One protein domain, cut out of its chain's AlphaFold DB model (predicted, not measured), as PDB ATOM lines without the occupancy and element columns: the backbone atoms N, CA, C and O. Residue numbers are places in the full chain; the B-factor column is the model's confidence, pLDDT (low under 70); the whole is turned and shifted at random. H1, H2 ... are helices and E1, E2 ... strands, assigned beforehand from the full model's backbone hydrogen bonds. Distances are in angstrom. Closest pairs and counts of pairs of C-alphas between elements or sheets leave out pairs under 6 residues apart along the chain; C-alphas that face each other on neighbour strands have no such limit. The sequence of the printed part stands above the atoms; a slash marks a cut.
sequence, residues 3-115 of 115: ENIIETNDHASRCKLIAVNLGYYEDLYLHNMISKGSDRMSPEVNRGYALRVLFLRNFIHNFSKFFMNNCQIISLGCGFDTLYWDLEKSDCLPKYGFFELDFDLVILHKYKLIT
ATOM      1  N   GLU A   3       8.878  31.907 -33.556       57.47
ATOM      2  CA  GLU A   3       7.884  31.490 -32.545       57.47
ATOM      3  C   GLU A   3       8.057  30.026 -32.119       57.47
ATOM      4  O   GLU A   3       8.272  29.760 -30.940       57.47
ATOM      5  N   ASN A   4       8.109  29.091 -33.073       62.34
ATOM      6  CA  ASN A   4       8.213  27.655 -32.767       62.34
ATOM      7  C   ASN A   4       9.470  27.284 -31.958       62.34
ATOM      8  O   ASN A   4       9.464  26.314 -31.211       62.34
ATOM      9  N   ILE A   5      10.568  28.031 -32.107       62.00
ATOM     10  CA  ILE A   5      11.822  27.747 -31.392       62.00
ATOM     11  C   ILE A   5      11.703  28.180 -29.924       62.00
ATOM     12  O   ILE A   5      12.098  27.432 -29.031       62.00
ATOM     13  N   ILE A   6      11.096  29.340 -29.661       67.31
ATOM     14  CA  ILE A   6      10.854  29.829 -28.295       67.31
ATOM     15  C   ILE A   6       9.911  28.875 -27.555       67.31
ATOM     16  O   ILE A   6      10.169  28.516 -26.406       67.31
ATOM     17  N   GLU A   7       8.886  28.365 -28.242       74.94
ATOM     18  CA  GLU A   7       7.966  27.374 -27.678       74.94
ATOM     19  C   GLU A   7       8.680  26.093 -27.224       74.94
ATOM     20  O   GLU A   7       8.339  25.537 -26.176       74.94
ATOM     21  N   THR A   8       9.705  25.634 -27.957       80.00
ATOM     22  CA  THR A   8      10.471  24.448 -27.537       80.00
ATOM     23  C   THR A   8      11.255  24.675 -26.244       80.00
ATOM     24  O   THR A   8      11.293  23.776 -25.399       80.00
ATOM     25  N   ASN A   9      11.823  25.870 -26.044       85.62
ATOM     26  CA  ASN A   9      12.494  26.230 -24.794       85.62
ATOM     27  C   ASN A   9      11.507  26.296 -23.620       85.62
ATOM     28  O   ASN A   9      11.767  25.720 -22.560       85.62
ATOM     29  N   ASP A  10      10.366  26.955 -23.814       85.44
ATOM     30  CA  ASP A  10       9.352  27.105 -22.770       85.44
ATOM     31  C   ASP A  10       8.769  25.748 -22.370       85.44
ATOM     32  O   ASP A  10       8.631  25.450 -21.179       85.44
ATOM     33  N   HIS A  11       8.492  24.881 -23.348       87.19
ATOM     34  CA  HIS A  11       8.021  23.523 -23.092       87.19
ATOM     35  C   HIS A  11       9.054  22.699 -22.310       87.19
ATOM     36  O   HIS A  11       8.715  22.085 -21.294       87.19
ATOM     37  N   ALA A  12      10.322  22.708 -22.736       89.44
ATOM     38  CA  ALA A  12      11.387  21.981 -22.048       89.44
ATOM     39  C   ALA A  12      11.579  22.479 -20.608       89.44
ATOM     40  O   ALA A  12      11.672  21.676 -19.677       89.44
ATOM     41  N   SER A  13      11.588  23.798 -20.416       91.25
ATOM     42  CA  SER A  13      11.716  24.430 -19.103       91.25
ATOM     43  C   SER A  13      10.546  24.063 -18.185       91.25
ATOM     44  O   SER A  13      10.763  23.706 -17.026       91.25
ATOM     45  N   ARG A  14       9.308  24.045 -18.703       91.69
ATOM     46  CA  ARG A  14       8.120  23.614 -17.942       91.69
ATOM     47  C   ARG A  14       8.203  22.154 -17.519       91.69
ATOM     48  O   ARG A  14       7.970  21.855 -16.350       91.69
ATOM     49  N   CYS A  15       8.574  21.253 -18.428       92.56
ATOM     50  CA  CYS A  15       8.747  19.835 -18.109       92.56
ATOM     51  C   CYS A  15       9.806  19.623 -17.017       92.56
ATOM     52  O   CYS A  15       9.586  18.856 -16.077       92.56
ATOM     53  N   LYS A  16      10.927  20.354 -17.095       94.19
ATOM     54  CA  LYS A  16      11.958  20.359 -16.051       94.19
ATOM     55  C   LYS A  16      11.397  20.841 -14.704       94.19
ATOM     56  O   LYS A  16      11.638  20.170 -13.704       94.19
ATOM     57  N   LEU A  17      10.626  21.933 -14.668       94.19
ATOM     58  CA  LEU A  17      10.064  22.493 -13.429       94.19
ATOM     59  C   LEU A  17       9.006  21.584 -12.796       94.19
ATOM     60  O   LEU A  17       8.978  21.436 -11.578       94.19
ATOM     61  N   ILE A  18       8.155  20.945 -13.599       93.62
ATOM     62  CA  ILE A  18       7.177  19.972 -13.095       93.62
ATOM     63  C   ILE A  18       7.903  18.802 -12.423       93.62
ATOM     64  O   ILE A  18       7.539  18.418 -11.313       93.62
ATOM     65  N   ALA A  19       8.963  18.278 -13.044       94.44
ATOM     66  CA  ALA A  19       9.775  17.221 -12.447       94.44
ATOM     67  C   ALA A  19      10.438  17.664 -11.124       94.44
ATOM     68  O   ALA A  19      10.443  16.883 -10.171       94.44
ATOM     69  N   VAL A  20      10.915  18.914 -11.023       94.38
ATOM     70  CA  VAL A  20      11.429  19.497  -9.763       94.38
ATOM     71  C   VAL A  20      10.337  19.563  -8.697       94.38
ATOM     72  O   VAL A  20      10.531  19.083  -7.584       94.38
ATOM     73  N   ASN A  21       9.159  20.092  -9.038       93.19
ATOM     74  CA  ASN A  21       8.032  20.224  -8.108       93.19
ATOM     75  C   ASN A  21       7.523  18.867  -7.596       93.19
ATOM     76  O   ASN A  21       7.014  18.778  -6.482       93.19
ATOM     77  N   LEU A  22       7.652  17.815  -8.408       93.94
ATOM     78  CA  LEU A  22       7.328  16.438  -8.035       93.94
ATOM     79  C   LEU A  22       8.460  15.734  -7.263       93.94
ATOM     80  O   LEU A  22       8.297  14.576  -6.883       93.94
ATOM     81  N   GLY A  23       9.595  16.400  -7.033       94.94
ATOM     82  CA  GLY A  23      10.710  15.875  -6.249       94.94
ATOM     83  C   GLY A  23      11.616  14.892  -6.994       94.94
ATOM     84  O   GLY A  23      12.346  14.145  -6.351       94.94
ATOM     85  N   TYR A  24      11.594  14.865  -8.333       96.31
ATOM     86  CA  TYR A  24      12.487  13.983  -9.098       96.31
ATOM     87  C   TYR A  24      13.963  14.398  -8.994       96.31
ATOM     88  O   TYR A  24      14.843  13.546  -9.099       96.31
ATOM     89  N   TYR A  25      14.234  15.695  -8.839       95.94
ATOM     90  CA  TYR A  25      15.556  16.261  -8.571       95.94
ATOM     91  C   TYR A  25      15.408  17.672  -7.988       95.94
ATOM     92  O   TYR A  25      14.338  18.277  -8.074       95.94
ATOM     93  N   GLU A  26      16.482  18.195  -7.396       95.31
ATOM     94  CA  GLU A  26      16.502  19.539  -6.819       95.31
ATOM     95  C   GLU A  26      17.021  20.572  -7.827       95.31
ATOM     96  O   GLU A  26      18.078  20.408  -8.446       95.31
ATOM     97  N   ASP A  27      16.285  21.674  -7.951       95.81
ATOM     98  CA  ASP A  27      16.733  22.873  -8.647       95.81
ATOM     99  C   ASP A  27      16.131  24.122  -7.998       95.81
ATOM    100  O   ASP A  27      14.933  24.392  -8.104       95.81
ATOM    101  N   LEU A  28      16.979  24.886  -7.313       92.31
ATOM    102  CA  LEU A  28      16.573  26.092  -6.595       92.31
ATOM    103  C   LEU A  28      16.490  27.330  -7.494       92.31
ATOM    104  O   LEU A  28      16.080  28.377  -7.015       92.31
ATOM    105  N   TYR A  29      16.855  27.242  -8.770       93.19
ATOM    106  CA  TYR A  29      16.953  28.404  -9.658       93.19
ATOM    107  C   TYR A  29      15.891  28.370 -10.755       93.19
ATOM    108  O   TYR A  29      15.423  29.417 -11.197       93.19
ATOM    109  N   LEU A  30      15.437  27.178 -11.152       92.88
ATOM    110  CA  LEU A  30      14.529  27.004 -12.287       92.88
ATOM    111  C   LEU A  30      13.171  27.696 -12.099       92.88
ATOM    112  O   LEU A  30      12.562  28.140 -13.069       92.88
ATOM    113  N   HIS A  31      12.707  27.846 -10.856       91.25
ATOM    114  CA  HIS A  31      11.461  28.557 -10.557       91.25
ATOM    115  C   HIS A  31      11.530  30.071 -10.824       91.25
ATOM    116  O   HIS A  31      10.482  30.694 -10.978       91.25
ATOM    117  N   ASN A  32      12.734  30.650 -10.883       91.12
ATOM    118  CA  ASN A  32      12.955  32.052 -11.252       91.12
ATOM    119  C   ASN A  32      13.044  32.234 -12.770       91.12
ATOM    120  O   ASN A  32      12.878  33.339 -13.277       91.12
ATOM    121  N   MET A  33      13.302  31.146 -13.495       90.00
ATOM    122  CA  MET A  33      13.516  31.177 -14.935       90.00
ATOM    123  C   MET A  33      12.223  31.075 -15.745       90.00
ATOM    124  O   MET A  33      12.173  31.503 -16.893       90.00
ATOM    125  N   ILE A  34      11.173  30.483 -15.174       86.94
ATOM    126  CA  ILE A  34       9.877  30.356 -15.839       86.94
ATOM    127  C   ILE A  34       8.722  30.526 -14.860       86.94
ATOM    128  O   ILE A  34       8.780  30.108 -13.704       86.94
ATOM    129  N   SER A  35       7.620  31.096 -15.345       77.56
ATOM    130  CA  SER A  35       6.386  31.179 -14.566       77.56
ATOM    131  C   SER A  35       5.836  29.785 -14.251       77.56
ATOM    132  O   SER A  35       5.899  28.868 -15.074       77.56
ATOM    133  N   LYS A  36       5.240  29.636 -13.061       68.12
ATOM    134  CA  LYS A  36       4.568  28.397 -12.650       68.12
ATOM    135  C   LYS A  36       3.414  28.093 -13.610       68.12
ATOM    136  O   LYS A  36       2.397  28.780 -13.596       68.12
ATOM    137  N   GLY A  37       3.578  27.058 -14.430       63.28
ATOM    138  CA  GLY A  37       2.488  26.453 -15.193       63.28
ATOM    139  C   GLY A  37       1.713  25.450 -14.337       63.28
ATOM    140  O   GLY A  37       2.284  24.807 -13.458       63.28
ATOM    141  N   SER A  38       0.413  25.308 -14.596       59.78
ATOM    142  CA  SER A  38      -0.478  24.343 -13.929       59.78
ATOM    143  C   SER A  38      -0.522  22.968 -14.608       59.78
ATOM    144  O   SER A  38      -1.339  22.124 -14.237       59.78
ATOM    145  N   ASP A  39       0.318  22.742 -15.615       72.69
ATOM    146  CA  ASP A  39       0.240  21.548 -16.452       72.69
ATOM    147  C   ASP A  39       0.812  20.322 -15.733       72.69
ATOM    148  O   ASP A  39       1.828  20.386 -15.037       72.69
ATOM    149  N   ARG A  40       0.156  19.172 -15.910       82.69
ATOM    150  CA  ARG A  40       0.673  17.868 -15.483       82.69
ATOM    151  C   ARG A  40       1.248  17.149 -16.695       82.69
ATOM    152  O   ARG A  40       0.566  17.015 -17.704       82.69
ATOM    153  N   MET A  41       2.467  16.634 -16.566       89.06
ATOM    154  CA  MET A  41       3.061  15.726 -17.551       89.06
ATOM    155  C   MET A  41       2.902  14.274 -17.099       89.06
ATOM    156  O   MET A  41       2.829  13.992 -15.899       89.06
ATOM    157  N   SER A  42       2.876  13.348 -18.058       93.56
ATOM    158  CA  SER A  42       2.870  11.908 -17.779       93.56
ATOM    159  C   SER A  42       4.126  11.487 -16.990       93.56
ATOM    160  O   SER A  42       5.199  12.060 -17.225       93.56
ATOM    161  N   PRO A  43       4.049  10.477 -16.103       94.69
ATOM    162  CA  PRO A  43       5.192  10.008 -15.313       94.69
ATOM    163  C   PRO A  43       6.445   9.664 -16.135       94.69
ATOM    164  O   PRO A  43       7.564   9.912 -15.684       94.69
ATOM    165  N   GLU A  44       6.270   9.128 -17.343       96.56
ATOM    166  CA  GLU A  44       7.334   8.754 -18.278       96.56
ATOM    167  C   GLU A  44       8.116   9.984 -18.749       96.56
ATOM    168  O   GLU A  44       9.347   9.981 -18.740       96.56
ATOM    169  N   VAL A  45       7.401  11.060 -19.087       94.50
ATOM    170  CA  VAL A  45       7.987  12.350 -19.486       94.50
ATOM    171  C   VAL A  45       8.742  12.974 -18.316       94.50
ATOM    172  O   VAL A  45       9.902  13.351 -18.481       94.50
ATOM    173  N   ASN A  46       8.143  13.015 -17.120       95.31
ATOM    174  CA  ASN A  46       8.812  13.546 -15.924       95.31
ATOM    175  C   ASN A  46      10.112  12.792 -15.628       95.31
ATOM    176  O   ASN A  46      11.159  13.406 -15.414       95.31
ATOM    177  N   ARG A  47      10.066  11.455 -15.681       96.88
ATOM    178  CA  ARG A  47      11.248  10.610 -15.482       96.88
ATOM    179  C   ARG A  47      12.298  10.856 -16.566       96.88
ATOM    180  O   ARG A  47      13.476  10.955 -16.238       96.88
ATOM    181  N   GLY A  48      11.892  10.988 -17.828       97.56
ATOM    182  CA  GLY A  48      12.796  11.270 -18.942       97.56
ATOM    183  C   GLY A  48      13.542  12.597 -18.781       97.56
ATOM    184  O   GLY A  48      14.766  12.635 -18.912       97.56
ATOM    185  N   TYR A  49      12.834  13.674 -18.429       95.88
ATOM    186  CA  TYR A  49      13.455  14.980 -18.189       95.88
ATOM    187  C   TYR A  49      14.362  14.980 -16.958       95.88
ATOM    188  O   TYR A  49      15.464  15.524 -17.023       95.88
ATOM    189  N   ALA A  50      13.948  14.331 -15.868       96.94
ATOM    190  CA  ALA A  50      14.784  14.196 -14.679       96.94
ATOM    191  C   ALA A  50      16.086  13.440 -14.980       96.94
ATOM    192  O   ALA A  50      17.169  13.926 -14.666       96.94
ATOM    193  N   LEU A  51      15.997  12.288 -15.657       98.00
ATOM    194  CA  LEU A  51      17.171  11.512 -16.061       98.00
ATOM    195  C   LEU A  51      18.093  12.317 -16.974       98.00
ATOM    196  O   LEU A  51      19.303  12.298 -16.773       98.00
ATOM    197  N   ARG A  52      17.535  13.064 -17.936       96.19
ATOM    198  CA  ARG A  52      18.312  13.951 -18.807       96.19
ATOM    199  C   ARG A  52      19.115  14.971 -17.997       96.19
ATOM    200  O   ARG A  52      20.306  15.125 -18.249       96.19
ATOM    201  N   VAL A  53      18.476  15.659 -17.049       96.81
ATOM    202  CA  VAL A  53      19.138  16.685 -16.227       96.81
ATOM    203  C   VAL A  53      20.213  16.064 -15.340       96.81
ATOM    204  O   VAL A  53      21.360  16.508 -15.376       96.81
ATOM    205  N   LEU A  54      19.877  15.006 -14.600       97.38
ATOM    206  CA  LEU A  54      20.804  14.336 -13.687       97.38
ATOM    207  C   LEU A  54      22.016  13.757 -14.422       97.38
ATOM    208  O   LEU A  54      23.148  13.914 -13.965       97.38
ATOM    209  N   PHE A  55      21.793  13.126 -15.578       98.06
ATOM    210  CA  PHE A  55      22.867  12.571 -16.394       98.06
ATOM    211  C   PHE A  55      23.823  13.661 -16.883       98.06
ATOM    212  O   PHE A  55      25.033  13.534 -16.696       98.06
ATOM    213  N   LEU A  56      23.290  14.741 -17.470       97.12
ATOM    214  CA  LEU A  56      24.109  15.837 -17.989       97.12
ATOM    215  C   LEU A  56      24.877  16.544 -16.873       97.12
ATOM    216  O   LEU A  56      26.079  16.743 -17.015       97.12
ATOM    217  N   ARG A  57      24.226  16.851 -15.743       96.94
ATOM    218  CA  ARG A  57      24.904  17.435 -14.577       96.94
ATOM    219  C   ARG A  57      26.045  16.544 -14.117       96.94
ATOM    220  O   ARG A  57      27.182  16.995 -14.076       96.94
ATOM    221  N   ASN A  58      25.776  15.267 -13.843       97.81
ATOM    222  CA  ASN A  58      26.806  14.337 -13.381       97.81
ATOM    223  C   ASN A  58      27.975  14.225 -14.373       97.81
ATOM    224  O   ASN A  58      29.135  14.240 -13.966       97.81
ATOM    225  N   PHE A  59      27.689  14.147 -15.673       98.19
ATOM    226  CA  PHE A  59      28.725  14.118 -16.702       98.19
ATOM    227  C   PHE A  59      29.601  15.377 -16.668       98.19
ATOM    228  O   PHE A  59      30.826  15.270 -16.664       98.19
ATOM    229  N   ILE A  60      28.989  16.560 -16.591       98.19
ATOM    230  CA  ILE A  60      29.696  17.845 -16.621       98.19
ATOM    231  C   ILE A  60      30.480  18.083 -15.323       98.19
ATOM    232  O   ILE A  60      31.629  18.517 -15.384       98.19
ATOM    233  N   HIS A  61      29.924  17.718 -14.163       98.12
ATOM    234  CA  HIS A  61      30.643  17.720 -12.881       98.12
ATOM    235  C   HIS A  61      31.907  16.867 -12.956       98.12
ATOM    236  O   HIS A  61      32.990  17.319 -12.585       98.12
ATOM    237  N   ASN A  62      31.785  15.642 -13.472       98.12
ATOM    238  CA  ASN A  62      32.923  14.739 -13.613       98.12
ATOM    239  C   ASN A  62      33.943  15.261 -14.627       98.12
ATOM    240  O   ASN A  62      35.140  15.186 -14.364       98.12
ATOM    241  N   PHE A  63      33.487  15.834 -15.742       98.19
ATOM    242  CA  PHE A  63      34.356  16.478 -16.723       98.19
ATOM    243  C   PHE A  63      35.159  17.622 -16.090       98.19
ATOM    244  O   PHE A  63      36.386  17.626 -16.184       98.19
ATOM    245  N   SER A  64      34.501  18.546 -15.380       97.88
ATOM    246  CA  SER A  64      35.191  19.673 -14.745       97.88
ATOM    247  C   SER A  64      36.204  19.196 -13.704       97.88
ATOM    248  O   SER A  64      37.373  19.583 -13.754       97.88
ATOM    249  N   LYS A  65      35.801  18.273 -12.819       97.38
ATOM    250  CA  LYS A  65      36.682  17.701 -11.788       97.38
ATOM    251  C   LYS A  65      37.880  16.968 -12.379       97.38
ATOM    252  O   LYS A  65      38.991  17.128 -11.876       97.38
ATOM    253  N   PHE A  66      37.683  16.206 -13.455       98.12
ATOM    254  CA  PHE A  66      38.758  15.478 -14.128       98.12
ATOM    255  C   PHE A  66      39.868  16.417 -14.618       98.12
ATOM    256  O   PHE A  66      41.048  16.101 -14.489       98.12
ATOM    257  N   PHE A  67      39.504  17.604 -15.107       97.88
ATOM    258  CA  PHE A  67      40.460  18.629 -15.531       97.88
ATOM    259  C   PHE A  67      40.850  19.615 -14.416       97.88
ATOM    260  O   PHE A  67      41.480  20.636 -14.700       97.88
ATOM    261  N   MET A  68      40.509  19.338 -13.150       97.62
ATOM    262  CA  MET A  68      40.725  20.249 -12.010       97.62
ATOM    263  C   MET A  68      40.179  21.656 -12.292       97.62
ATOM    264  O   MET A  68      40.861  22.661 -12.098       97.62
ATOM    265  N   ASN A  69      38.978  21.709 -12.865       97.69
ATOM    266  CA  ASN A  69      38.298  22.907 -13.344       97.69
ATOM    267  C   ASN A  69      39.061  23.689 -14.440       97.69
ATOM    268  O   ASN A  69      38.563  24.710 -14.905       97.69
ATOM    269  N   ASN A  70      40.217  23.225 -14.941       98.19
ATOM    270  CA  ASN A  70      40.966  23.859 -16.038       98.19
ATOM    271  C   ASN A  70      40.341  23.549 -17.410       98.19
ATOM    272  O   ASN A  70      40.971  22.954 -18.283       98.19
ATOM    273  N   CYS A  71      39.093  23.960 -17.601       97.62
ATOM    274  CA  CYS A  71      38.350  23.777 -18.841       97.62
ATOM    275  C   CYS A  71      37.465  24.994 -19.146       97.62
ATOM    276  O   CYS A  71      37.405  25.948 -18.366       97.62
ATOM    277  N   GLN A  72      36.814  24.950 -20.307       98.19
ATOM    278  CA  GLN A  72      35.698  25.813 -20.687       98.19
ATOM    279  C   GLN A  72      34.475  24.932 -20.892       98.19
ATOM    280  O   GLN A  72      34.599  23.806 -21.379       98.19
ATOM    281  N   ILE A  73      33.301  25.459 -20.566       98.12
ATOM    282  CA  ILE A  73      32.032  24.815 -20.901       98.12
ATOM    283  C   ILE A  73      31.242  25.780 -21.772       98.12
ATOM    284  O   ILE A  73      31.088  26.949 -21.426       98.12
ATOM    285  N   ILE A  74      30.758  25.281 -22.906       98.12
ATOM    286  CA  ILE A  74      29.973  26.048 -23.870       98.12
ATOM    287  C   ILE A  74      28.631  25.330 -24.045       98.12
ATOM    288  O   ILE A  74      28.573  24.238 -24.610       98.12
ATOM    289  N   SER A  75      27.562  25.933 -23.530       97.31
ATOM    290  CA  SER A  75      26.186  25.445 -23.633       97.31
ATOM    291  C   SER A  75      25.525  26.030 -24.879       97.31
ATOM    292  O   SER A  75      25.252  27.229 -24.944       97.31
ATOM    293  N   LEU A  76      25.305  25.184 -25.887       96.31
ATOM    294  CA  LEU A  76      24.683  25.557 -27.159       96.31
ATOM    295  C   LEU A  76      23.178  25.283 -27.111       96.31
ATOM    296  O   LEU A  76      22.773  24.152 -26.845       96.31
ATOM    297  N   GLY A  77      22.363  26.296 -27.402       94.50
ATOM    298  CA  GLY A  77      20.918  26.230 -27.187       94.50
ATOM    299  C   GLY A  77      20.604  26.146 -25.696       94.50
ATOM    300  O   GLY A  77      19.936  25.210 -25.249       94.50
ATOM    301  N   CYS A  78      21.189  27.057 -24.910       94.38
ATOM    302  CA  CYS A  78      21.133  26.992 -23.452       94.38
ATOM    303  C   CYS A  78      19.712  27.133 -22.902       94.38
ATOM    304  O   CYS A  78      19.451  26.692 -21.782       94.38
ATOM    305  N   GLY A  79      18.803  27.765 -23.649       94.25
ATOM    306  CA  GLY A  79      17.477  28.092 -23.166       94.25
ATOM    307  C   GLY A  79      17.538  28.743 -21.787       94.25
ATOM    308  O   GLY A  79      18.450  29.511 -21.468       94.25
ATOM    309  N   PHE A  80      16.623  28.338 -20.917       94.50
ATOM    310  CA  PHE A  80      16.616  28.737 -19.513       94.50
ATOM    311  C   PHE A  80      17.265  27.720 -18.564       94.50
ATOM    312  O   PHE A  80      16.813  27.535 -17.434       94.50
ATOM    313  N   ASP A  81      18.313  27.027 -19.019       94.75
ATOM    314  CA  ASP A  81      19.055  26.108 -18.157       94.75
ATOM    315  C   ASP A  81      19.708  26.831 -16.966       94.75
ATOM    316  O   ASP A  81      20.061  28.010 -17.030       94.75
ATOM    317  N   THR A  82      19.844  26.097 -15.870       96.25
ATOM    318  CA  THR A  82      20.303  26.546 -14.553       96.25
ATOM    319  C   THR A  82      21.635  25.912 -14.154       96.25
ATOM    320  O   THR A  82      22.097  26.082 -13.025       96.25
ATOM    321  N   LEU A  83      22.269  25.176 -15.074       96.81
ATOM    322  CA  LEU A  83      23.516  24.452 -14.852       96.81
ATOM    323  C   LEU A  83      24.634  25.321 -14.269       96.81
ATOM    324  O   LEU A  83      25.394  24.819 -13.450       96.81
ATOM    325  N   TYR A  84      24.730  26.603 -14.644       97.00
ATOM    326  CA  TYR A  84      25.740  27.509 -14.084       97.00
ATOM    327  C   TYR A  84      25.729  27.487 -12.547       97.00
ATOM    328  O   TYR A  84      26.756  27.235 -11.918       97.00
ATOM    329  N   TRP A  85      24.554  27.676 -11.943       96.50
ATOM    330  CA  TRP A  85      24.421  27.722 -10.489       96.50
ATOM    331  C   TRP A  85      24.594  26.347  -9.832       96.50
ATOM    332  O   TRP A  85      25.089  26.248  -8.712       96.50
ATOM    333  N   ASP A  86      24.225  25.268 -10.526       96.56
ATOM    334  CA  ASP A  86      24.486  23.896 -10.073       96.56
ATOM    335  C   ASP A  86      25.996  23.592 -10.012       96.56
ATOM    336  O   ASP A  86      26.470  22.982  -9.047       96.56
ATOM    337  N   LEU A  87      26.765  24.071 -10.998       97.06
ATOM    338  CA  LEU A  87      28.229  23.988 -11.019       97.06
ATOM    339  C   LEU A  87      28.864  24.860  -9.934       97.06
ATOM    340  O   LEU A  87      29.781  24.398  -9.259       97.06
ATOM    341  N   GLU A  88      28.361  26.079  -9.729       96.38
ATOM    342  CA  GLU A  88      28.816  26.986  -8.668       96.38
ATOM    343  C   GLU A  88      28.626  26.368  -7.280       96.38
ATOM    344  O   GLU A  88      29.582  26.253  -6.513       96.38
ATOM    345  N   LYS A  89      27.419  25.869  -6.986       95.94
ATOM    346  CA  LYS A  89      27.092  25.210  -5.712       95.94
ATOM    347  C   LYS A  89      27.943  23.957  -5.460       95.94
ATOM    348  O   LYS A  89      28.144  23.583  -4.306       95.94
ATOM    349  N   SER A  90      28.428  23.310  -6.520       95.44
ATOM    350  CA  SER A  90      29.186  22.052  -6.454       95.44
ATOM    351  C   SER A  90      30.708  22.220  -6.558       95.44
ATOM    352  O   SER A  90      31.403  21.206  -6.647       95.44
ATOM    353  N   ASP A  91      31.220  23.457  -6.560       96.25
ATOM    354  CA  ASP A  91      32.647  23.783  -6.756       96.25
ATOM    355  C   ASP A  91      33.229  23.223  -8.077       96.25
ATOM    356  O   ASP A  91      34.385  22.805  -8.189       96.25
ATOM    357  N   CYS A  92      32.386  23.197  -9.112       97.69
ATOM    358  CA  CYS A  92      32.675  22.662 -10.444       97.69
ATOM    359  C   CYS A  92      32.665  23.745 -11.532       97.69
ATOM    360  O   CYS A  92      32.531  23.423 -12.713       97.69
ATOM    361  N   LEU A  93      32.751  25.029 -11.169       97.69
ATOM    362  CA  LEU A  93      32.790  26.093 -12.171       97.69
ATOM    363  C   LEU A  93      34.081  26.011 -13.009       97.69
ATOM    364  O   LEU A  93      35.178  25.927 -12.447       97.69
ATOM    365  N   PRO A  94      33.981  26.073 -14.349       97.88
ATOM    366  CA  PRO A  94      35.141  26.038 -15.233       97.88
ATOM    367  C   PRO A  94      35.973  27.321 -15.103       97.88
ATOM    368  O   PRO A  94      35.471  28.434 -15.267       97.88
ATOM    369  N   LYS A  95      37.283  27.170 -14.887       97.81
ATOM    370  CA  LYS A  95      38.250  28.261 -14.688       97.81
ATOM    371  C   LYS A  95      38.289  29.261 -15.838       97.81
ATOM    372  O   LYS A  95      38.517  30.445 -15.615       97.81
ATOM    373  N   TYR A  96      38.123  28.786 -17.069       97.75
ATOM    374  CA  TYR A  96      38.229  29.623 -18.264       97.75
ATOM    375  C   TYR A  96      36.869  30.133 -18.764       97.75
ATOM    376  O   TYR A  96      36.818  30.757 -19.825       97.75
ATOM    377  N   GLY A  97      35.790  29.876 -18.016       97.06
ATOM    378  CA  GLY A  97      34.457  30.409 -18.280       97.06
ATOM    379  C   GLY A  97      33.405  29.355 -18.626       97.06
ATOM    380  O   GLY A  97      33.692  28.297 -19.199       97.06
ATOM    381  N   PHE A  98      32.166  29.687 -18.265       98.06
ATOM    382  CA  PHE A  98      30.944  29.005 -18.672       98.06
ATOM    383  C   PHE A  98      30.192  29.937 -19.622       98.06
ATOM    384  O   PHE A  98      29.810  31.040 -19.234       98.06
ATOM    385  N   PHE A  99      30.024  29.516 -20.870       98.12
ATOM    386  CA  PHE A  99      29.435  30.327 -21.929       98.12
ATOM    387  C   PHE A  99      28.107  29.729 -22.360       98.12
ATOM    388  O   PHE A  99      28.012  28.533 -22.628       98.12
ATOM    389  N   GLU A 100      27.094  30.573 -22.467       97.19
ATOM    390  CA  GLU A 100      25.767  30.195 -22.928       97.19
ATOM    391  C   GLU A 100      25.461  30.891 -24.248       97.19
ATOM    392  O   GLU A 100      25.645  32.100 -24.383       97.19
ATOM    393  N   LEU A 101      25.025  30.108 -25.230       96.75
ATOM    394  CA  LEU A 101      24.701  30.578 -26.569       96.75
ATOM    395  C   LEU A 101      23.286  30.137 -26.915       96.75
ATOM    396  O   LEU A 101      22.959  28.952 -26.848       96.75
ATOM    397  N   ASP A 102      22.466  31.091 -27.327       95.25
ATOM    398  CA  ASP A 102      21.121  30.870 -27.847       95.25
ATOM    399  C   ASP A 102      20.741  32.042 -28.761       95.25
ATOM    400  O   ASP A 102      21.523  32.978 -28.944       95.25
ATOM    401  N   PHE A 103      19.548  32.005 -29.344       93.31
ATOM    402  CA  PHE A 103      19.020  33.119 -30.122       93.31
ATOM    403  C   PHE A 103      18.850  34.376 -29.263       93.31
ATOM    404  O   PHE A 103      18.455  34.298 -28.098       93.31
ATOM    405  N   ASP A 104      19.048  35.547 -29.879       93.88
ATOM    406  CA  ASP A 104      19.007  36.852 -29.206       93.88
ATOM    407  C   ASP A 104      17.767  37.036 -28.326       93.88
ATOM    408  O   ASP A 104      17.869  37.496 -27.194       93.88
ATOM    409  N   LEU A 105      16.586  36.635 -28.809       90.94
ATOM    410  CA  LEU A 105      15.337  36.756 -28.047       90.94
ATOM    411  C   LEU A 105      15.340  35.914 -26.761       90.94
ATOM    412  O   LEU A 105      14.840  36.376 -25.736       90.94
ATOM    413  N   VAL A 106      15.911  34.707 -26.802       91.69
ATOM    414  CA  VAL A 106      16.011  33.807 -25.642       91.69
ATOM    415  C   VAL A 106      17.021  34.362 -24.643       91.69
ATOM    416  O   VAL A 106      16.704  34.473 -23.459       91.69
ATOM    417  N   ILE A 107      18.194  34.795 -25.118       94.12
ATOM    418  CA  ILE A 107      19.230  35.397 -24.271       94.12
ATOM    419  C   ILE A 107      18.736  36.694 -23.627       94.12
ATOM    420  O   ILE A 107      18.888  36.867 -22.422       94.12
ATOM    421  N   LEU A 108      18.084  37.584 -24.382       93.06
ATOM    422  CA  LEU A 108      17.515  38.825 -23.846       93.06
ATOM    423  C   LEU A 108      16.443  38.556 -22.787       93.06
ATOM    424  O   LEU A 108      16.345  39.308 -21.817       93.06
ATOM    425  N   HIS A 109      15.632  37.509 -22.956       91.38
ATOM    426  CA  HIS A 109      14.655  37.120 -21.945       91.38
ATOM    427  C   HIS A 109      15.351  36.570 -20.697       91.38
ATOM    428  O   HIS A 109      15.110  37.075 -19.604       91.38
ATOM    429  N   LYS A 110      16.277  35.619 -20.856       93.38
ATOM    430  CA  LYS A 110      17.049  35.054 -19.742       93.38
ATOM    431  C   LYS A 110      17.797  36.136 -18.960       93.38
ATOM    432  O   LYS A 110      17.749  36.156 -17.735       93.38
ATOM    433  N   TYR A 111      18.419  37.082 -19.659       94.31
ATOM    434  CA  TYR A 111      19.141  38.206 -19.062       94.31
ATOM    435  C   TYR A 111      18.253  39.055 -18.139       94.31
ATOM    436  O   TYR A 111      18.673  39.401 -17.036       94.31
ATOM    437  N   LYS A 112      17.005  39.326 -18.547       93.06
ATOM    438  CA  LYS A 112      16.019  40.059 -17.729       93.06
ATOM    439  C   LYS A 112      15.563  39.303 -16.480       93.06
ATOM    440  O   LYS A 112      14.991  39.923 -15.596       93.06
ATOM    441  N   LEU A 113      15.734  37.983 -16.438       91.69
ATOM    442  CA  LEU A 113      15.370  37.151 -15.286       91.69
ATOM    443  C   LEU A 113      16.516  37.028 -14.273       91.69
ATOM    444  O   LEU A 113      16.277  36.677 -13.122       91.69
ATOM    445  N   ILE A 114      17.754  37.287 -14.705       91.19
ATOM    446  CA  ILE A 114      18.968  37.173 -13.881       91.19
ATOM    447  C   ILE A 114      19.396  38.534 -13.302       91.19
ATOM    448  O   ILE A 114      20.071  38.565 -12.274       91.19
ATOM    449  N   THR A 115      19.018  39.635 -13.958       72.50
ATOM    450  CA  THR A 115      19.354  41.015 -13.564       72.50
ATOM    451  C   THR A 115      18.213  41.655 -12.790       72.50
ATOM    452  O   THR A 115      18.496  42.291 -11.751       72.50
TER     453      THR A 115
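AT A GLANCE: This is residues 3 to 115 of the 115 residues of the protein "[Phosphatase 2A protein]-leucine-carboxy methyltransferase 1" of Henneguya salminicola (UniProt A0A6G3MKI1). A small two-strand sheet, E1 beside E2, sits in the angle of an L whose arms are the long helix H3 and the helix H1; the end of H1 meets the first part of H3 at a corner. The short helix H4 lies between the strands along the chain and packs on H3, while H5 lies on the side away from H3, with the short H2 touching both H1 and H5. The 113 printed residues have five named helices and two named strands in the order H1, H2, H3, E1, H4, E2, H5; the sheet, E1 then E2, is parallel and the class is mostly helix. The whole is compact, with a radius of gyration of the C-alphas of 14.3 A and spans of 41 by 31 by 22 A.

HOW THE PARTS SIT: Strands E1, residues 73 to 76, and E2, residues 98 to 101, are parallel neighbours at 13 degrees; N 75 and O 99 are 2.8 A apart and N 101 and O 75 are 2.9 A apart, within hydrogen-bond range. H4, residues 83 to 89, joins them in a strand-helix-strand unit, two parallel neighbour strands with a helix between, whose crossover is right-handed. The closest C-alphas of H4 and E2, Tyr 84 and Phe 98, are 7.1 A apart. H4 only just touches residues 57 to 61 of H3, residues 43 to 66, with 3 pairs of C-alphas within 8 A; the closest, His 61 and Leu 87, are 7.0 A apart, at a steep tilt of 59 degrees, the same way. H3 touches H1, residues 3 to 21, about perpendicular at 89 degrees, through residues 45 to 50 of H3 and 15 to 20 of H1; the closest C-alphas, Ala 19 and Asn 46, are 5.2 A apart. H2, residues 30 to 33, only just touches H1, with 3 pairs within 8 A and Leu 17 and Leu 30 closest at 6.4 A between C-alphas. H2 also only just touches H5, residues 104 to 114, with 3 pairs and the C-alphas of Met 33 and Leu 113 closest at 6.3 A. H3 and H5 are apart. In H1, H3, H4 and H5 every O i to N i+4 pair is within hydrogen-bond range; H2 is too short for such a pair.

IN THESE COORDINATES: H3 is 34.0 A long, from C-alpha 43 at (5.192, 10.008, -15.313) to C-alpha 66 at (38.758, 15.478, -14.128). H1 is 26.9 A long and H5 15.3 A, ending at C-alpha 114 at (18.968, 37.173, -13.881).

THE WHOLE: The C-alphas farthest apart, those of Ser 38 and Asn 70, are 41.5 A apart. The printed part has no cut; the link E2 to H5 is tight, and the other links are short. Residues 3 to 6 and 36 to 38 have pLDDT under 70, against a mean of 92.1 over the printed part.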